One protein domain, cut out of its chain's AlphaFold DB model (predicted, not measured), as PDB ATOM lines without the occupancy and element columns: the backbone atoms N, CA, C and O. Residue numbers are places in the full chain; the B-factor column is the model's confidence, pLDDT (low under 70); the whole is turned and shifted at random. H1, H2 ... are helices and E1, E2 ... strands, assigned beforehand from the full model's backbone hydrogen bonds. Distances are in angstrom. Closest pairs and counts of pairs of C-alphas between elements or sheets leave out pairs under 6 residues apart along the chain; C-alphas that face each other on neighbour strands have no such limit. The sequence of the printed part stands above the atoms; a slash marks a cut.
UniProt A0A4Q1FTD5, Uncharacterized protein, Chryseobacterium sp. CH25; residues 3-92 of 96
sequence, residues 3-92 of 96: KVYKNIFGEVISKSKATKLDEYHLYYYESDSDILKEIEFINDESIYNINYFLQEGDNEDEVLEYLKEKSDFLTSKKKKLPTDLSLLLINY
ATOM      1  N   LYS A   3     -36.037 -38.715  -8.168       94.62
ATOM      2  CA  LYS A   3     -35.452 -40.066  -8.118       94.62
ATOM      3  C   LYS A   3     -34.451 -40.211  -6.969       94.62
ATOM      4  O   LYS A   3     -33.564 -39.372  -6.823       94.62
ATOM      5  N   VAL A   4     -34.555 -41.290  -6.194       96.62
ATOM      6  CA  VAL A   4     -33.662 -41.609  -5.067       96.62
ATOM      7  C   VAL A   4     -33.181 -43.056  -5.169       96.62
ATOM      8  O   VAL A   4     -33.989 -43.973  -5.299       96.62
ATOM      9  N   TYR A   5     -31.867 -43.258  -5.083       96.94
ATOM     10  CA  TYR A   5     -31.242 -44.581  -5.093       96.94
ATOM     11  C   TYR A   5     -31.174 -45.130  -3.670       96.94
ATOM     12  O   TYR A   5     -30.676 -44.444  -2.770       96.94
ATOM     13  N   LYS A   6     -31.645 -46.362  -3.467       97.44
ATOM     14  CA  LYS A   6     -31.559 -47.062  -2.183       97.44
ATOM     15  C   LYS A   6     -30.973 -48.460  -2.362       97.44
ATOM     16  O   LYS A   6     -31.221 -49.094  -3.381       97.44
ATOM     17  N   ASN A   7     -30.200 -48.940  -1.389       95.44
ATOM     18  CA  ASN A   7     -29.817 -50.356  -1.355       95.44
ATOM     19  C   ASN A   7     -31.006 -51.237  -0.925       95.44
ATOM     20  O   ASN A   7     -32.067 -50.726  -0.553       95.44
ATOM     21  N   ILE A   8     -30.809 -52.556  -0.923       93.94
ATOM     22  CA  ILE A   8     -31.833 -53.535  -0.520       93.94
ATOM     23  C   ILE A   8     -32.321 -53.364   0.931       93.94
ATOM     24  O   ILE A   8     -33.420 -53.795   1.270       93.94
ATOM     25  N   PHE A   9     -31.544 -52.687   1.784       94.75
ATOM     26  CA  PHE A   9     -31.907 -52.372   3.170       94.75
ATOM     27  C   PHE A   9     -32.675 -51.045   3.308       94.75
ATOM     28  O   PHE A   9     -33.089 -50.679   4.405       94.75
ATOM     29  N   GLY A  10     -32.883 -50.312   2.209       93.19
ATOM     30  CA  GLY A  10     -33.592 -49.032   2.193       93.19
ATOM     31  C   GLY A  10     -32.725 -47.809   2.519       93.19
ATOM     32  O   GLY A  10     -33.258 -46.702   2.633       93.19
ATOM     33  N   GLU A  11     -31.407 -47.971   2.635       97.19
ATOM     34  CA  GLU A  11     -30.473 -46.871   2.883       97.19
ATOM     35  C   GLU A  11     -30.223 -46.079   1.599       97.19
ATOM     36  O   GLU A  11     -29.984 -46.656   0.536       97.19
ATOM     37  N   VAL A  12     -30.235 -44.748   1.696       97.56
ATOM     38  CA  VAL A  12     -29.959 -43.871   0.550       97.56
ATOM     39  C   VAL A  12     -28.484 -43.964   0.167       97.56
ATOM     40  O   VAL A  12     -27.593 -43.798   1.001       97.56
ATOM     41  N   ILE A  13     -28.225 -44.193  -1.117       97.06
ATOM     42  CA  ILE A  13     -26.880 -44.318  -1.683       97.06
ATOM     43  C   ILE A  13     -26.720 -43.423  -2.914       97.06
ATOM     44  O   ILE A  13     -27.693 -42.944  -3.492       97.06
ATOM     45  N   SER A  14     -25.479 -43.177  -3.338       96.75
ATOM     46  CA  SER A  14     -25.230 -42.489  -4.607       96.75
ATOM     47  C   SER A  14     -25.566 -43.393  -5.797       96.75
ATOM     48  O   SER A  14     -25.444 -44.617  -5.711       96.75
ATOM     49  N   LYS A  15     -25.871 -42.787  -6.954       94.25
ATOM     50  CA  LYS A  15     -26.009 -43.507  -8.232       94.25
ATOM     51  C   LYS A  15     -24.804 -44.412  -8.507       94.25
ATOM     52  O   LYS A  15     -24.975 -45.578  -8.820       94.25
ATOM     53  N   SER A  16     -23.591 -43.882  -8.339       94.06
ATOM     54  CA  SER A  16     -22.341 -44.613  -8.594       94.06
ATOM     55  C   SER A  16     -22.112 -45.804  -7.666       94.06
ATOM     56  O   SER A  16     -21.380 -46.721  -8.033       94.06
ATOM     57  N   LYS A  17     -22.684 -45.782  -6.455       94.62
ATOM     58  CA  LYS A  17     -22.652 -46.916  -5.531       94.62
ATOM     59  C   LYS A  17     -23.719 -47.935  -5.912       94.62
ATOM     60  O   LYS A  17     -23.411 -49.116  -5.930       94.62
ATOM     61  N   ALA A  18     -24.921 -47.478  -6.264       92.06
ATOM     62  CA  ALA A  18     -26.027 -48.337  -6.674       92.06
ATOM     63  C   ALA A  18     -25.694 -49.175  -7.914       92.06
ATOM     64  O   ALA A  18     -25.864 -50.381  -7.885       92.06
ATOM     65  N   THR A  19     -25.116 -48.568  -8.954       87.81
ATOM     66  CA  THR A  19     -24.747 -49.270 -10.201       87.81
ATOM     67  C   THR A  19     -23.599 -50.272 -10.042       87.81
ATOM     68  O   THR A  19     -23.184 -50.873 -11.020       87.81
ATOM     69  N   LYS A  20     -23.010 -50.388  -8.847       91.94
ATOM     70  CA  LYS A  20     -21.995 -51.399  -8.517       91.94
ATOM     71  C   LYS A  20     -22.556 -52.528  -7.653       91.94
ATOM     72  O   LYS A  20     -21.803 -53.428  -7.303       91.94
ATOM     73  N   LEU A  21     -23.810 -52.414  -7.218       90.56
ATOM     74  CA  LEU A  21     -24.497 -53.463  -6.483       90.56
ATOM     75  C   LEU A  21     -25.154 -54.405  -7.483       90.56
ATOM     76  O   LEU A  21     -25.716 -53.939  -8.473       90.56
ATOM     77  N   ASP A  22     -25.146 -55.693  -7.154       91.81
ATOM     78  CA  ASP A  22     -25.896 -56.703  -7.901       91.81
ATOM     79  C   ASP A  22     -27.407 -56.426  -7.828       91.81
ATOM     80  O   ASP A  22     -28.127 -56.705  -8.779       91.81
ATOM     81  N   GLU A  23     -27.877 -55.822  -6.724       94.50
ATOM     82  CA  GLU A  23     -29.283 -55.477  -6.501       94.50
ATOM     83  C   GLU A  23     -29.459 -54.125  -5.781       94.50
ATOM     84  O   GLU A  23     -28.761 -53.806  -4.809       94.50
ATOM     85  N   TYR A  24     -30.416 -53.313  -6.243       95.56
ATOM     86  CA  TYR A  24     -30.801 -52.046  -5.612       95.56
ATOM     87  C   TYR A  24     -32.215 -51.606  -6.014       95.56
ATOM     88  O   TYR A  24     -32.843 -52.174  -6.906       95.56
ATOM     89  N   HIS A  25     -32.717 -50.556  -5.365       96.12
ATOM     90  CA  HIS A  25     -34.042 -50.004  -5.626       96.12
ATOM     91  C   HIS A  25     -33.971 -48.539  -6.068       96.12
ATOM     92  O   HIS A  25     -33.173 -47.742  -5.553       96.12
ATOM     93  N   LEU A  26     -34.872 -48.151  -6.965       95.56
ATOM     94  CA  LEU A  26     -35.094 -46.762  -7.355       95.56
ATOM     95  C   LEU A  26     -36.460 -46.296  -6.898       95.56
ATOM     96  O   LEU A  26     -37.476 -46.841  -7.306       95.56
ATOM     97  N   TYR A  27     -36.472 -45.254  -6.077       96.38
ATOM     98  CA  TYR A  27     -37.691 -44.653  -5.559       96.38
ATOM     99  C   TYR A  27     -37.982 -43.374  -6.335       96.38
ATOM    100  O   TYR A  27     -37.135 -42.476  -6.392       96.38
ATOM    101  N   TYR A  28     -39.186 -43.280  -6.886       95.44
ATOM    102  CA  TYR A  28     -39.679 -42.119  -7.608       95.44
ATOM    103  C   TYR A  28     -40.789 -41.458  -6.804       95.44
ATOM    104  O   TYR A  28     -41.851 -42.035  -6.570       95.44
ATOM    105  N   TYR A  29     -40.528 -40.228  -6.390       94.31
ATOM    106  CA  TYR A  29     -41.488 -39.380  -5.706       94.31
ATOM    107  C   TYR A  29     -42.096 -38.405  -6.706       94.31
ATOM    108  O   TYR A  29     -41.444 -38.029  -7.687       94.31
ATOM    109  N   GLU A  30     -43.324 -37.970  -6.468       91.69
ATOM    110  CA  GLU A  30     -43.887 -36.833  -7.187       91.69
ATOM    111  C   GLU A  30     -42.962 -35.602  -7.050       91.69
ATOM    112  O   GLU A  30     -42.157 -35.483  -6.121       91.69
ATOM    113  N   SER A  31     -42.954 -34.745  -8.074       87.44
ATOM    114  CA  SER A  31     -42.091 -33.561  -8.072       87.44
ATOM    115  C   SER A  31     -42.482 -32.645  -6.910       87.44
ATOM    116  O   SER A  31     -43.661 -32.397  -6.696       87.44
ATOM    117  N   ASP A  32     -41.488 -32.167  -6.162       85.38
ATOM    118  CA  ASP A  32     -41.668 -31.234  -5.041       85.38
ATOM    119  C   ASP A  32     -42.507 -31.757  -3.856       85.38
ATOM    120  O   ASP A  32     -42.882 -30.982  -2.975       85.38
ATOM    121  N   SER A  33     -42.738 -33.073  -3.770       87.88
ATOM    122  CA  SER A  33     -43.406 -33.708  -2.631       87.88
ATOM    123  C   SER A  33     -42.663 -34.962  -2.138       87.88
ATOM    124  O   SER A  33     -41.770 -35.505  -2.795       87.88
ATOM    125  N   ASP A  34     -43.015 -35.422  -0.934       89.06
ATOM    126  CA  ASP A  34     -42.534 -36.693  -0.371       89.06
ATOM    127  C   ASP A  34     -43.489 -37.863  -0.672       89.06
ATOM    128  O   ASP A  34     -43.391 -38.940  -0.080       89.06
ATOM    129  N   ILE A  35     -44.401 -37.676  -1.628       90.38
ATOM    130  CA  ILE A  35     -45.346 -38.702  -2.062       90.38
ATOM    131  C   ILE A  35     -44.618 -39.692  -2.967       90.38
ATOM    132  O   ILE A  35     -44.161 -39.346  -4.055       90.38
ATOM    133  N   LEU A  36     -44.507 -40.942  -2.518       92.56
ATOM    134  CA  LEU A  36     -43.924 -42.035  -3.292       92.56
ATOM    135  C   LEU A  36     -44.916 -42.523  -4.354       92.56
ATOM    136  O   LEU A  36     -46.025 -42.931  -4.014       92.56
ATOM    137  N   LYS A  37     -44.500 -42.523  -5.624       93.12
ATOM    138  CA  LYS A  37     -45.321 -42.966  -6.761       93.12
ATOM    139  C   LYS A  37     -44.864 -44.292  -7.338       93.12
ATOM    140  O   LYS A  37     -45.706 -45.093  -7.718       93.12
ATOM    141  N   GLU A  38     -43.562 -44.554  -7.369       94.06
ATOM    142  CA  GLU A  38     -43.028 -45.759  -8.004       94.06
ATOM    143  C   GLU A  38     -41.771 -46.266  -7.283       94.06
ATOM    144  O   GLU A  38     -40.951 -45.476  -6.806       94.06
ATOM    145  N   ILE A  39     -41.625 -47.587  -7.196       94.69
ATOM    146  CA  ILE A  39     -40.380 -48.262  -6.820       94.69
ATOM    147  C   ILE A  39     -40.029 -49.246  -7.930       94.69
ATOM    148  O   ILE A  39     -40.809 -50.159  -8.191       94.69
ATOM    149  N   GLU A  40     -38.854 -49.094  -8.533       93.62
ATOM    150  CA  GLU A  40     -38.266 -50.109  -9.413       93.62
ATOM    151  C   GLU A  40     -37.279 -50.954  -8.602       93.62
ATOM    152  O   GLU A  40     -36.431 -50.412  -7.882       93.62
ATOM    153  N   PHE A  41     -37.379 -52.273  -8.738       92.50
ATOM    154  CA  PHE A  41     -36.448 -53.240  -8.168       92.50
ATOM    155  C   PHE A  41     -35.537 -53.752  -9.278       92.50
ATOM    156  O   PHE A  41     -36.031 -54.214 -10.310       92.50
ATOM    157  N   ILE A  42     -34.225 -53.620  -9.084       91.50
ATOM    158  CA  ILE A  42     -33.233 -53.805 -10.145       91.50
ATOM    159  C   ILE A  42     -32.197 -54.841  -9.735       91.50
ATOM    160  O   ILE A  42     -31.631 -54.724  -8.649       91.50
ATOM    161  N   ASN A  43     -31.916 -55.785 -10.634       90.88
ATOM    162  CA  ASN A  43     -30.835 -56.766 -10.558       90.88
ATOM    163  C   ASN A  43     -30.073 -56.829 -11.889       90.88
ATOM    164  O   ASN A  43     -30.696 -56.669 -12.927       90.88
ATOM    165  N   ASP A  44     -28.754 -57.056 -11.895       84.31
ATOM    166  CA  ASP A  44     -27.969 -57.251 -13.138       84.31
ATOM    167  C   ASP A  44     -28.312 -56.240 -14.267       84.31
ATOM    168  O   ASP A  44     -28.429 -56.585 -15.442       84.31
ATOM    169  N   GLU A  45     -28.543 -54.975 -13.890       77.88
ATOM    170  CA  GLU A  45     -28.983 -53.859 -14.756       77.88
ATOM    171  C   GLU A  45     -30.394 -53.965 -15.384       77.88
ATOM    172  O   GLU A  45     -30.781 -53.105 -16.176       77.88
ATOM    173  N   SER A  46     -31.201 -54.944 -14.985       85.25
ATOM    174  CA  SER A  46     -32.591 -55.154 -15.407       85.25
ATOM    175  C   SER A  46     -33.579 -54.817 -14.289       85.25
ATOM    176  O   SER A  46     -33.305 -55.035 -13.112       85.25
ATOM    177  N   ILE A  47     -34.751 -54.286 -14.639       87.94
ATOM    178  CA  ILE A  47     -35.854 -54.126 -13.683       87.94
ATOM    179  C   ILE A  47     -36.592 -55.462 -13.620       87.94
ATOM    180  O   ILE A  47     -37.051 -55.940 -14.653       87.94
ATOM    181  N   TYR A  48     -36.728 -56.052 -12.433       87.31
ATOM    182  CA  TYR A  48     -37.460 -57.312 -12.256       87.31
ATOM    183  C   TYR A  48     -38.819 -57.130 -11.563       87.31
ATOM    184  O   TYR A  48     -39.670 -58.027 -11.571       87.31
ATOM    185  N   ASN A  49     -39.061 -55.961 -10.969       89.69
ATOM    186  CA  ASN A  49     -40.352 -55.601 -10.396       89.69
ATOM    187  C   ASN A  49     -40.551 -54.079 -10.395       89.69
ATOM    188  O   ASN A  49     -39.601 -53.317 -10.206       89.69
ATOM    189  N   ILE A  50     -41.800 -53.649 -10.576       91.19
ATOM    190  CA  ILE A  50     -42.231 -52.270 -10.351       91.19
ATOM    191  C   ILE A  50     -43.441 -52.262  -9.418       91.19
ATOM    192  O   ILE A  50     -44.452 -52.922  -9.667       91.19
ATOM    193  N   ASN A  51     -43.363 -51.436  -8.379       92.38
ATOM    194  CA  ASN A  51     -44.489 -51.094  -7.521       92.38
ATOM    195  C   ASN A  51     -44.934 -49.669  -7.824       92.38
ATOM    196  O   ASN A  51     -44.188 -48.739  -7.534       92.38
ATOM    197  N   TYR A  52     -46.149 -49.495  -8.338       92.06
ATOM    198  CA  TYR A  52     -46.734 -48.185  -8.601       92.06
ATOM    199  C   TYR A  52     -47.906 -47.897  -7.656       92.06
ATOM    200  O   TYR A  52     -48.823 -48.708  -7.506       92.06
ATOM    201  N   PHE A  53     -47.890 -46.730  -7.018       91.50
ATOM    202  CA  PHE A  53     -48.892 -46.297  -6.048       91.50
ATOM    203  C   PHE A  53     -49.882 -45.336  -6.715       91.50
ATOM    204  O   PHE A  53     -49.600 -44.150  -6.905       91.50
ATOM    205  N   LEU A  54     -51.055 -45.870  -7.056       89.75
ATOM    206  CA  LEU A  54     -52.192 -45.096  -7.540       89.75
ATOM    207  C   LEU A  54     -52.829 -44.312  -6.392       89.75
ATOM    208  O   LEU A  54     -53.143 -44.876  -5.337       89.75
ATOM    209  N   GLN A  55     -53.065 -43.033  -6.641       86.56
ATOM    210  CA  GLN A  55     -53.799 -42.105  -5.791       86.56
ATOM    211  C   GLN A  55     -55.194 -41.843  -6.357       86.56
ATOM    212  O   GLN A  55     -55.489 -42.144  -7.516       86.56
ATOM    213  N   GLU A  56     -56.065 -41.277  -5.529       80.75
ATOM    214  CA  GLU A  56     -57.368 -40.806  -5.982       80.75
ATOM    215  C   GLU A  56     -57.197 -39.740  -7.078       80.75
ATOM    216  O   GLU A  56     -56.497 -38.748  -6.888       80.75
ATOM    217  N   GLY A  57     -57.817 -39.970  -8.238       82.69
ATOM    218  CA  GLY A  57     -57.704 -39.102  -9.413       82.69
ATOM    219  C   GLY A  57     -56.674 -39.544 -10.459       82.69
ATOM    220  O   GLY A  57     -56.710 -39.017 -11.568       82.69
ATOM    221  N   ASP A  58     -55.817 -40.528 -10.165       86.62
ATOM    222  CA  ASP A  58     -54.936 -41.109 -11.185       86.62
ATOM    223  C   ASP A  58     -55.751 -41.870 -12.246       86.62
ATOM    224  O   ASP A  58     -56.665 -42.637 -11.921       86.62
ATOM    225  N   ASN A  59     -55.375 -41.716 -13.519       88.94
ATOM    226  CA  ASN A  59     -55.914 -42.528 -14.604       88.94
ATOM    227  C   ASN A  59     -55.170 -43.872 -14.671       88.94
ATOM    228  O   ASN A  59     -54.030 -43.953 -15.123       88.94
ATOM    229  N   GLU A  60     -55.821 -44.940 -14.208       87.12
ATOM    230  CA  GLU A  60     -55.236 -46.283 -14.179       87.12
ATOM    231  C   GLU A  60     -54.819 -46.790 -15.565       87.12
ATOM    232  O   GLU A  60     -53.784 -47.446 -15.665       87.12
ATOM    233  N   ASP A  61     -55.568 -46.472 -16.623       87.50
ATOM    234  CA  ASP A  61     -55.255 -46.941 -17.977       87.50
ATOM    235  C   ASP A  61     -53.970 -46.292 -18.510       87.50
ATOM    236  O   ASP A  61     -53.104 -46.992 -19.037       87.50
ATOM    237  N   GLU A  62     -53.795 -44.986 -18.286       90.50
ATOM    238  CA  GLU A  62     -52.562 -44.259 -18.633       90.50
ATOM    239  C   GLU A  62     -51.360 -44.784 -17.840       90.50
ATOM    240  O   GLU A  62     -50.272 -44.973 -18.383       90.50
ATOM    241  N   VAL A  63     -51.553 -45.075 -16.550       87.81
ATOM    242  CA  VAL A  63     -50.501 -45.646 -15.699       87.81
ATOM    243  C   VAL A  63     -50.113 -47.043 -16.180       87.81
ATOM    244  O   VAL A  63     -48.929 -47.369 -16.239       87.81
ATOM    245  N   LEU A  64     -51.085 -47.879 -16.547       85.19
ATOM    246  CA  LEU A  64     -50.818 -49.203 -17.101       85.19
ATOM    247  C   LEU A  64     -50.099 -49.126 -18.450       85.19
ATOM    248  O   LEU A  64     -49.235 -49.961 -18.702       85.19
ATOM    249  N   GLU A  65     -50.436 -48.164 -19.307       86.56
ATOM    250  CA  GLU A  65     -49.739 -47.928 -20.575       86.56
ATOM    251  C   GLU A  65     -48.282 -47.512 -20.342       86.56
ATOM    252  O   GLU A  65     -47.376 -48.180 -20.836       86.56
ATOM    253  N   TYR A  66     -48.048 -46.522 -19.480       87.38
ATOM    254  CA  TYR A  66     -46.705 -46.106 -19.066       87.38
ATOM    255  C   TYR A  66     -45.869 -47.275 -18.521       87.38
ATOM    256  O   TYR A  66     -44.695 -47.433 -18.859       87.38
ATOM    257  N   LEU A  67     -46.467 -48.135 -17.691       85.06
ATOM    258  CA  LEU A  67     -45.758 -49.281 -17.126       85.06
ATOM    259  C   LEU A  67     -45.502 -50.396 -18.153       85.06
ATOM    260  O   LEU A  67     -44.515 -51.120 -18.019       85.06
ATOM    261  N   LYS A  68     -46.353 -50.534 -19.180       79.06
ATOM    262  CA  LYS A  68     -46.117 -51.440 -20.317       79.06
ATOM    263  C   LYS A  68     -44.960 -50.960 -21.185       79.06
ATOM    264  O   LYS A  68     -44.153 -51.779 -21.594       79.06
ATOM    265  N   GLU A  69     -44.829 -49.659 -21.433       82.94
ATOM    266  CA  GLU A  69     -43.697 -49.130 -22.213       82.94
ATOM    267  C   GLU A  69     -42.339 -49.392 -21.542       82.94
ATOM    268  O   GLU A  69     -41.317 -49.508 -22.215       82.94
ATOM    269  N   LYS A  70     -42.321 -49.521 -20.212       78.56
ATOM    270  CA  LYS A  70     -41.128 -49.882 -19.434       78.56
ATOM    271  C   LYS A  70     -40.842 -51.386 -19.371       78.56
ATOM    272  O   LYS A  70     -39.779 -51.773 -18.877       78.56
ATOM    273  N   SER A  71     -41.782 -52.237 -19.780       66.31
ATOM    274  CA  SER A  71     -41.689 -53.682 -19.574       66.31
ATOM    275  C   SER A  71     -42.304 -54.482 -20.716       66.31
ATOM    276  O   SER A  71     -43.522 -54.512 -20.888       66.31
ATOM    277  N   ASP A  72     -41.464 -55.252 -21.406       62.75
ATOM    278  CA  ASP A  72     -41.890 -56.161 -22.476       62.75
ATOM    279  C   ASP A  72     -42.753 -57.345 -21.977       62.75
ATOM    280  O   ASP A  72     -43.426 -57.998 -22.775       62.75
ATOM    281  N   PHE A  73     -42.788 -57.626 -20.664       59.94
ATOM    282  CA  PHE A  73     -43.594 -58.699 -20.061       59.94
ATOM    283  C   PHE A  73     -44.314 -58.220 -18.794       59.94
ATOM    284  O   PHE A  73     -43.686 -57.857 -17.800       59.94
ATOM    285  N   LEU A  74     -45.652 -58.257 -18.797       63.34
ATOM    286  CA  LEU A  74     -46.462 -57.775 -17.675       63.34
ATOM    287  C   LEU A  74     -47.409 -58.858 -17.150       63.34
ATOM    288  O   LEU A  74     -48.417 -59.175 -17.777       63.34
ATOM    289  N   THR A  75     -47.148 -59.351 -15.939       68.94
ATOM    290  CA  THR A  75     -48.239 -59.785 -15.055       68.94
ATOM    291  C   THR A  75     -48.492 -58.661 -14.059       68.94
ATOM    292  O   THR A  75     -47.670 -58.426 -13.169       68.94
ATOM    293  N   SER A  76     -49.616 -57.954 -14.205       75.00
ATOM    294  CA  SER A  76     -50.028 -56.924 -13.253       75.00
ATOM    295  C   SER A  76     -50.958 -57.502 -12.187       75.00
ATOM    296  O   SER A  76     -51.826 -58.336 -12.451       75.00
ATOM    297  N   LYS A  77     -50.780 -57.059 -10.944       82.19
ATOM    298  CA  LYS A  77     -51.671 -57.373  -9.829       82.19
ATOM    299  C   LYS A  77     -52.024 -56.096  -9.091       82.19
ATOM    300  O   LYS A  77     -51.150 -55.410  -8.576       82.19
ATOM    301  N   LYS A  78     -53.319 -55.819  -8.973       84.81
ATOM    302  CA  LYS A  78     -53.818 -54.708  -8.166       84.81
ATOM    303  C   LYS A  78     -54.104 -55.163  -6.741       84.81
ATOM    304  O   LYS A  78     -54.713 -56.211  -6.520       84.81
ATOM    305  N   LYS A  79     -53.699 -54.358  -5.764       85.75
ATOM    306  CA  LYS A  79     -54.022 -54.549  -4.351       85.75
ATOM    307  C   LYS A  79     -54.533 -53.236  -3.768       85.75
ATOM    308  O   LYS A  79     -53.830 -52.234  -3.804       85.75
ATOM    309  N   LYS A  80     -55.742 -53.245  -3.201       83.44
ATOM    310  CA  LYS A  80     -56.225 -52.121  -2.385       83.44
ATOM    311  C   LYS A  80     -55.445 -52.083  -1.073       83.44
ATOM    312  O   LYS A  80     -55.283 -53.124  -0.429       83.44
ATOM    313  N   LEU A  81     -54.937 -50.911  -0.713       80.00
ATOM    314  CA  LEU A  81     -54.294 -50.682   0.577       80.00
ATOM    315  C   LEU A  81     -55.342 -50.202   1.603       80.00
ATOM    316  O   LEU A  81     -56.458 -49.865   1.213       80.00
ATOM    317  N   PRO A  82     -55.030 -50.218   2.913       73.12
ATOM    318  CA  PRO A  82     -55.936 -49.714   3.953       73.12
ATOM    319  C   PRO A  82     -56.188 -48.197   3.878       73.12
ATOM    320  O   PRO A  82     -57.136 -47.706   4.476       73.12
ATOM    321  N   THR A  83     -55.316 -47.470   3.183       71.00
ATOM    322  CA  THR A  83     -55.444 -46.050   2.828       71.00
ATOM    323  C   THR A  83     -56.201 -45.882   1.510       71.00
ATOM    324  O   THR A  83     -56.375 -46.857   0.782       71.00
ATOM    325  N   ASP A  84     -56.533 -44.645   1.128       76.06
ATOM    326  CA  ASP A  84     -57.124 -44.285  -0.179       76.06
ATOM    327  C   ASP A  84     -56.152 -44.465  -1.371       76.06
ATOM    328  O   ASP A  84     -56.183 -43.743  -2.364       76.06
ATOM    329  N   LEU A  85     -55.250 -45.444  -1.270       75.75
ATOM    330  CA  LEU A  85     -54.233 -45.791  -2.249       75.75
ATOM    331  C   LEU A  85     -54.495 -47.192  -2.798       75.75
ATOM    332  O   LEU A  85     -54.844 -48.129  -2.070       75.75
ATOM    333  N   SER A  86     -54.239 -47.365  -4.088       81.31
ATOM    334  CA  SER A  86     -54.154 -48.684  -4.712       81.31
ATOM    335  C   SER A  86     -52.719 -48.958  -5.144       81.31
ATOM    336  O   SER A  86     -52.054 -48.099  -5.706       81.31
ATOM    337  N   LEU A  87     -52.232 -50.169  -4.893       81.31
ATOM    338  CA  LEU A  87     -50.932 -50.623  -5.369       81.31
ATOM    339  C   LEU A  87     -51.126 -51.421  -6.658       81.31
ATOM    340  O   LEU A  87     -51.795 -52.460  -6.644       81.31
ATOM    341  N   LEU A  88     -50.528 -50.951  -7.747       81.38
ATOM    342  CA  LEU A  88     -50.292 -51.739  -8.949       81.38
ATOM    343  C   LEU A  88     -48.910 -52.379  -8.833       81.38
ATOM    344  O   LEU A  88     -47.892 -51.697  -8.765       81.38
ATOM    345  N   LEU A  89     -48.897 -53.704  -8.775       78.88
ATOM    346  CA  LEU A  89     -47.691 -54.513  -8.715       78.88
ATOM    347  C   LEU A  89     -47.424 -55.090 -10.101       78.88
ATOM    348  O   LEU A  89     -48.307 -55.735 -10.671       78.88
ATOM    349  N   ILE A  90     -46.218 -54.909 -10.615       78.69
ATOM    350  CA  ILE A  90     -45.778 -55.473 -11.886       78.69
ATOM    351  C   ILE A  90     -44.562 -56.329 -11.612       78.69
ATOM    352  O   ILE A  90     -43.548 -55.841 -11.123       78.69
ATOM    353  N   ASN A  91     -44.681 -57.619 -11.908       69.94
ATOM    354  CA  ASN A  91     -43.558 -58.541 -11.833       69.94
ATOM    355  C   ASN A  91     -43.087 -58.875 -13.237       69.94
ATOM    356  O   ASN A  91     -43.907 -59.202 -14.102       69.94
ATOM    357  N   TYR A  92     -41.773 -58.879 -13.410       69.81
ATOM    358  CA  TYR A  92     -41.142 -59.456 -14.576       69.81
ATOM    359  C   TYR A  92     -40.988 -60.947 -14.290       69.81
ATOM    360  O   TYR A  92     -40.256 -61.368 -13.394       69.81
TER     361      TYR A  92
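This is residues 3 to 92 of the 96 residues of an uncharacterized protein of Chryseobacterium sp. CH25 (UniProt A0A4Q1FTD5). A single twisted sheet of six strands makes a wall, with both helices over the same face: H2 packs over E6 towards one edge, and the short H1 covers E1 at the other edge. The printed part has 90 residues, with two named helices and six named strands along the chain in the order E1, H1, E2, E3, E4, H2, E5, E6. The sheet's order is E1, E2, E3, E4, E6, E5, antiparallel throughout, and the class is mixed, helices and strands. The whole is compact, with a radius of gyration of the C-alphas of 13.4 A, and it spans 37 by 30 by 22 A.

Strand beside strand, the sheet runs E1, residues 3 to 6; E2, residues 23 to 29; E3, residues 36 to 43; E4, residues 46 to 54; E6, residues 86 to 91; and E5, residues 75 to 80. From edge to edge its strands' lines turn by 86 degrees. E2, E3 and E4 form a meander, each strand the antiparallel neighbour of the one before. E3 and E4 are a hairpin at 166 degrees, with N 39 and O 51 2.8 A apart, and E4 bends by 51 degrees at residue 49. E2 and E3 are a hairpin too, with N 26 and O 40 at 2.9 A. The edge strand E1 is the antiparallel neighbour of E2, with N 4 and O 27 at 2.8 A. On the other side of E4 is E6, with N 52 and O 88 at 2.8 A. E6 and the edge strand E5 are a hairpin, with N 77 and O 89 at 2.8 A. H2, residues 60 to 69, is on the sheet at a height of 9.8 A, over E6, and runs along the strands, at 21 degrees to E6 on the local plane. E4, H2 and E5 make a split strand-helix-strand unit, two strands running the same way with E6 between them, and its crossover is right-handed. H1, residues 15 to 18, is on the same face, over E1, at a height of 8.1 A; their closest C-alphas, of Tyr 5 and Lys 15, are 6.2 A apart. H1 and H2 are apart. In H2 every O i to N i+4 pair is within hydrogen-bond range; H1 is too short for such a pair.

E1 begins at C-alpha 3, (-35.452, -40.066, -8.118). E4 is the longest strand at 23.4 A, beside E3 at 21.0 A and E2 at 20.2 A. H2, 14.3 A long, begins at C-alpha 60, (-55.236, -46.283, -14.179). E5 measures 16.8 A and E6 16.1 A, ending at C-alpha 91, (-43.558, -58.541, -11.833).

The two C-alphas farthest apart, of Lys 20 and Gly 57, are 37.8 A from each other. The printed part has no cut and no long link. Mean pLDDT of the printed part is 86.8; residues 71 to 75 and 91 to 92 are under 70.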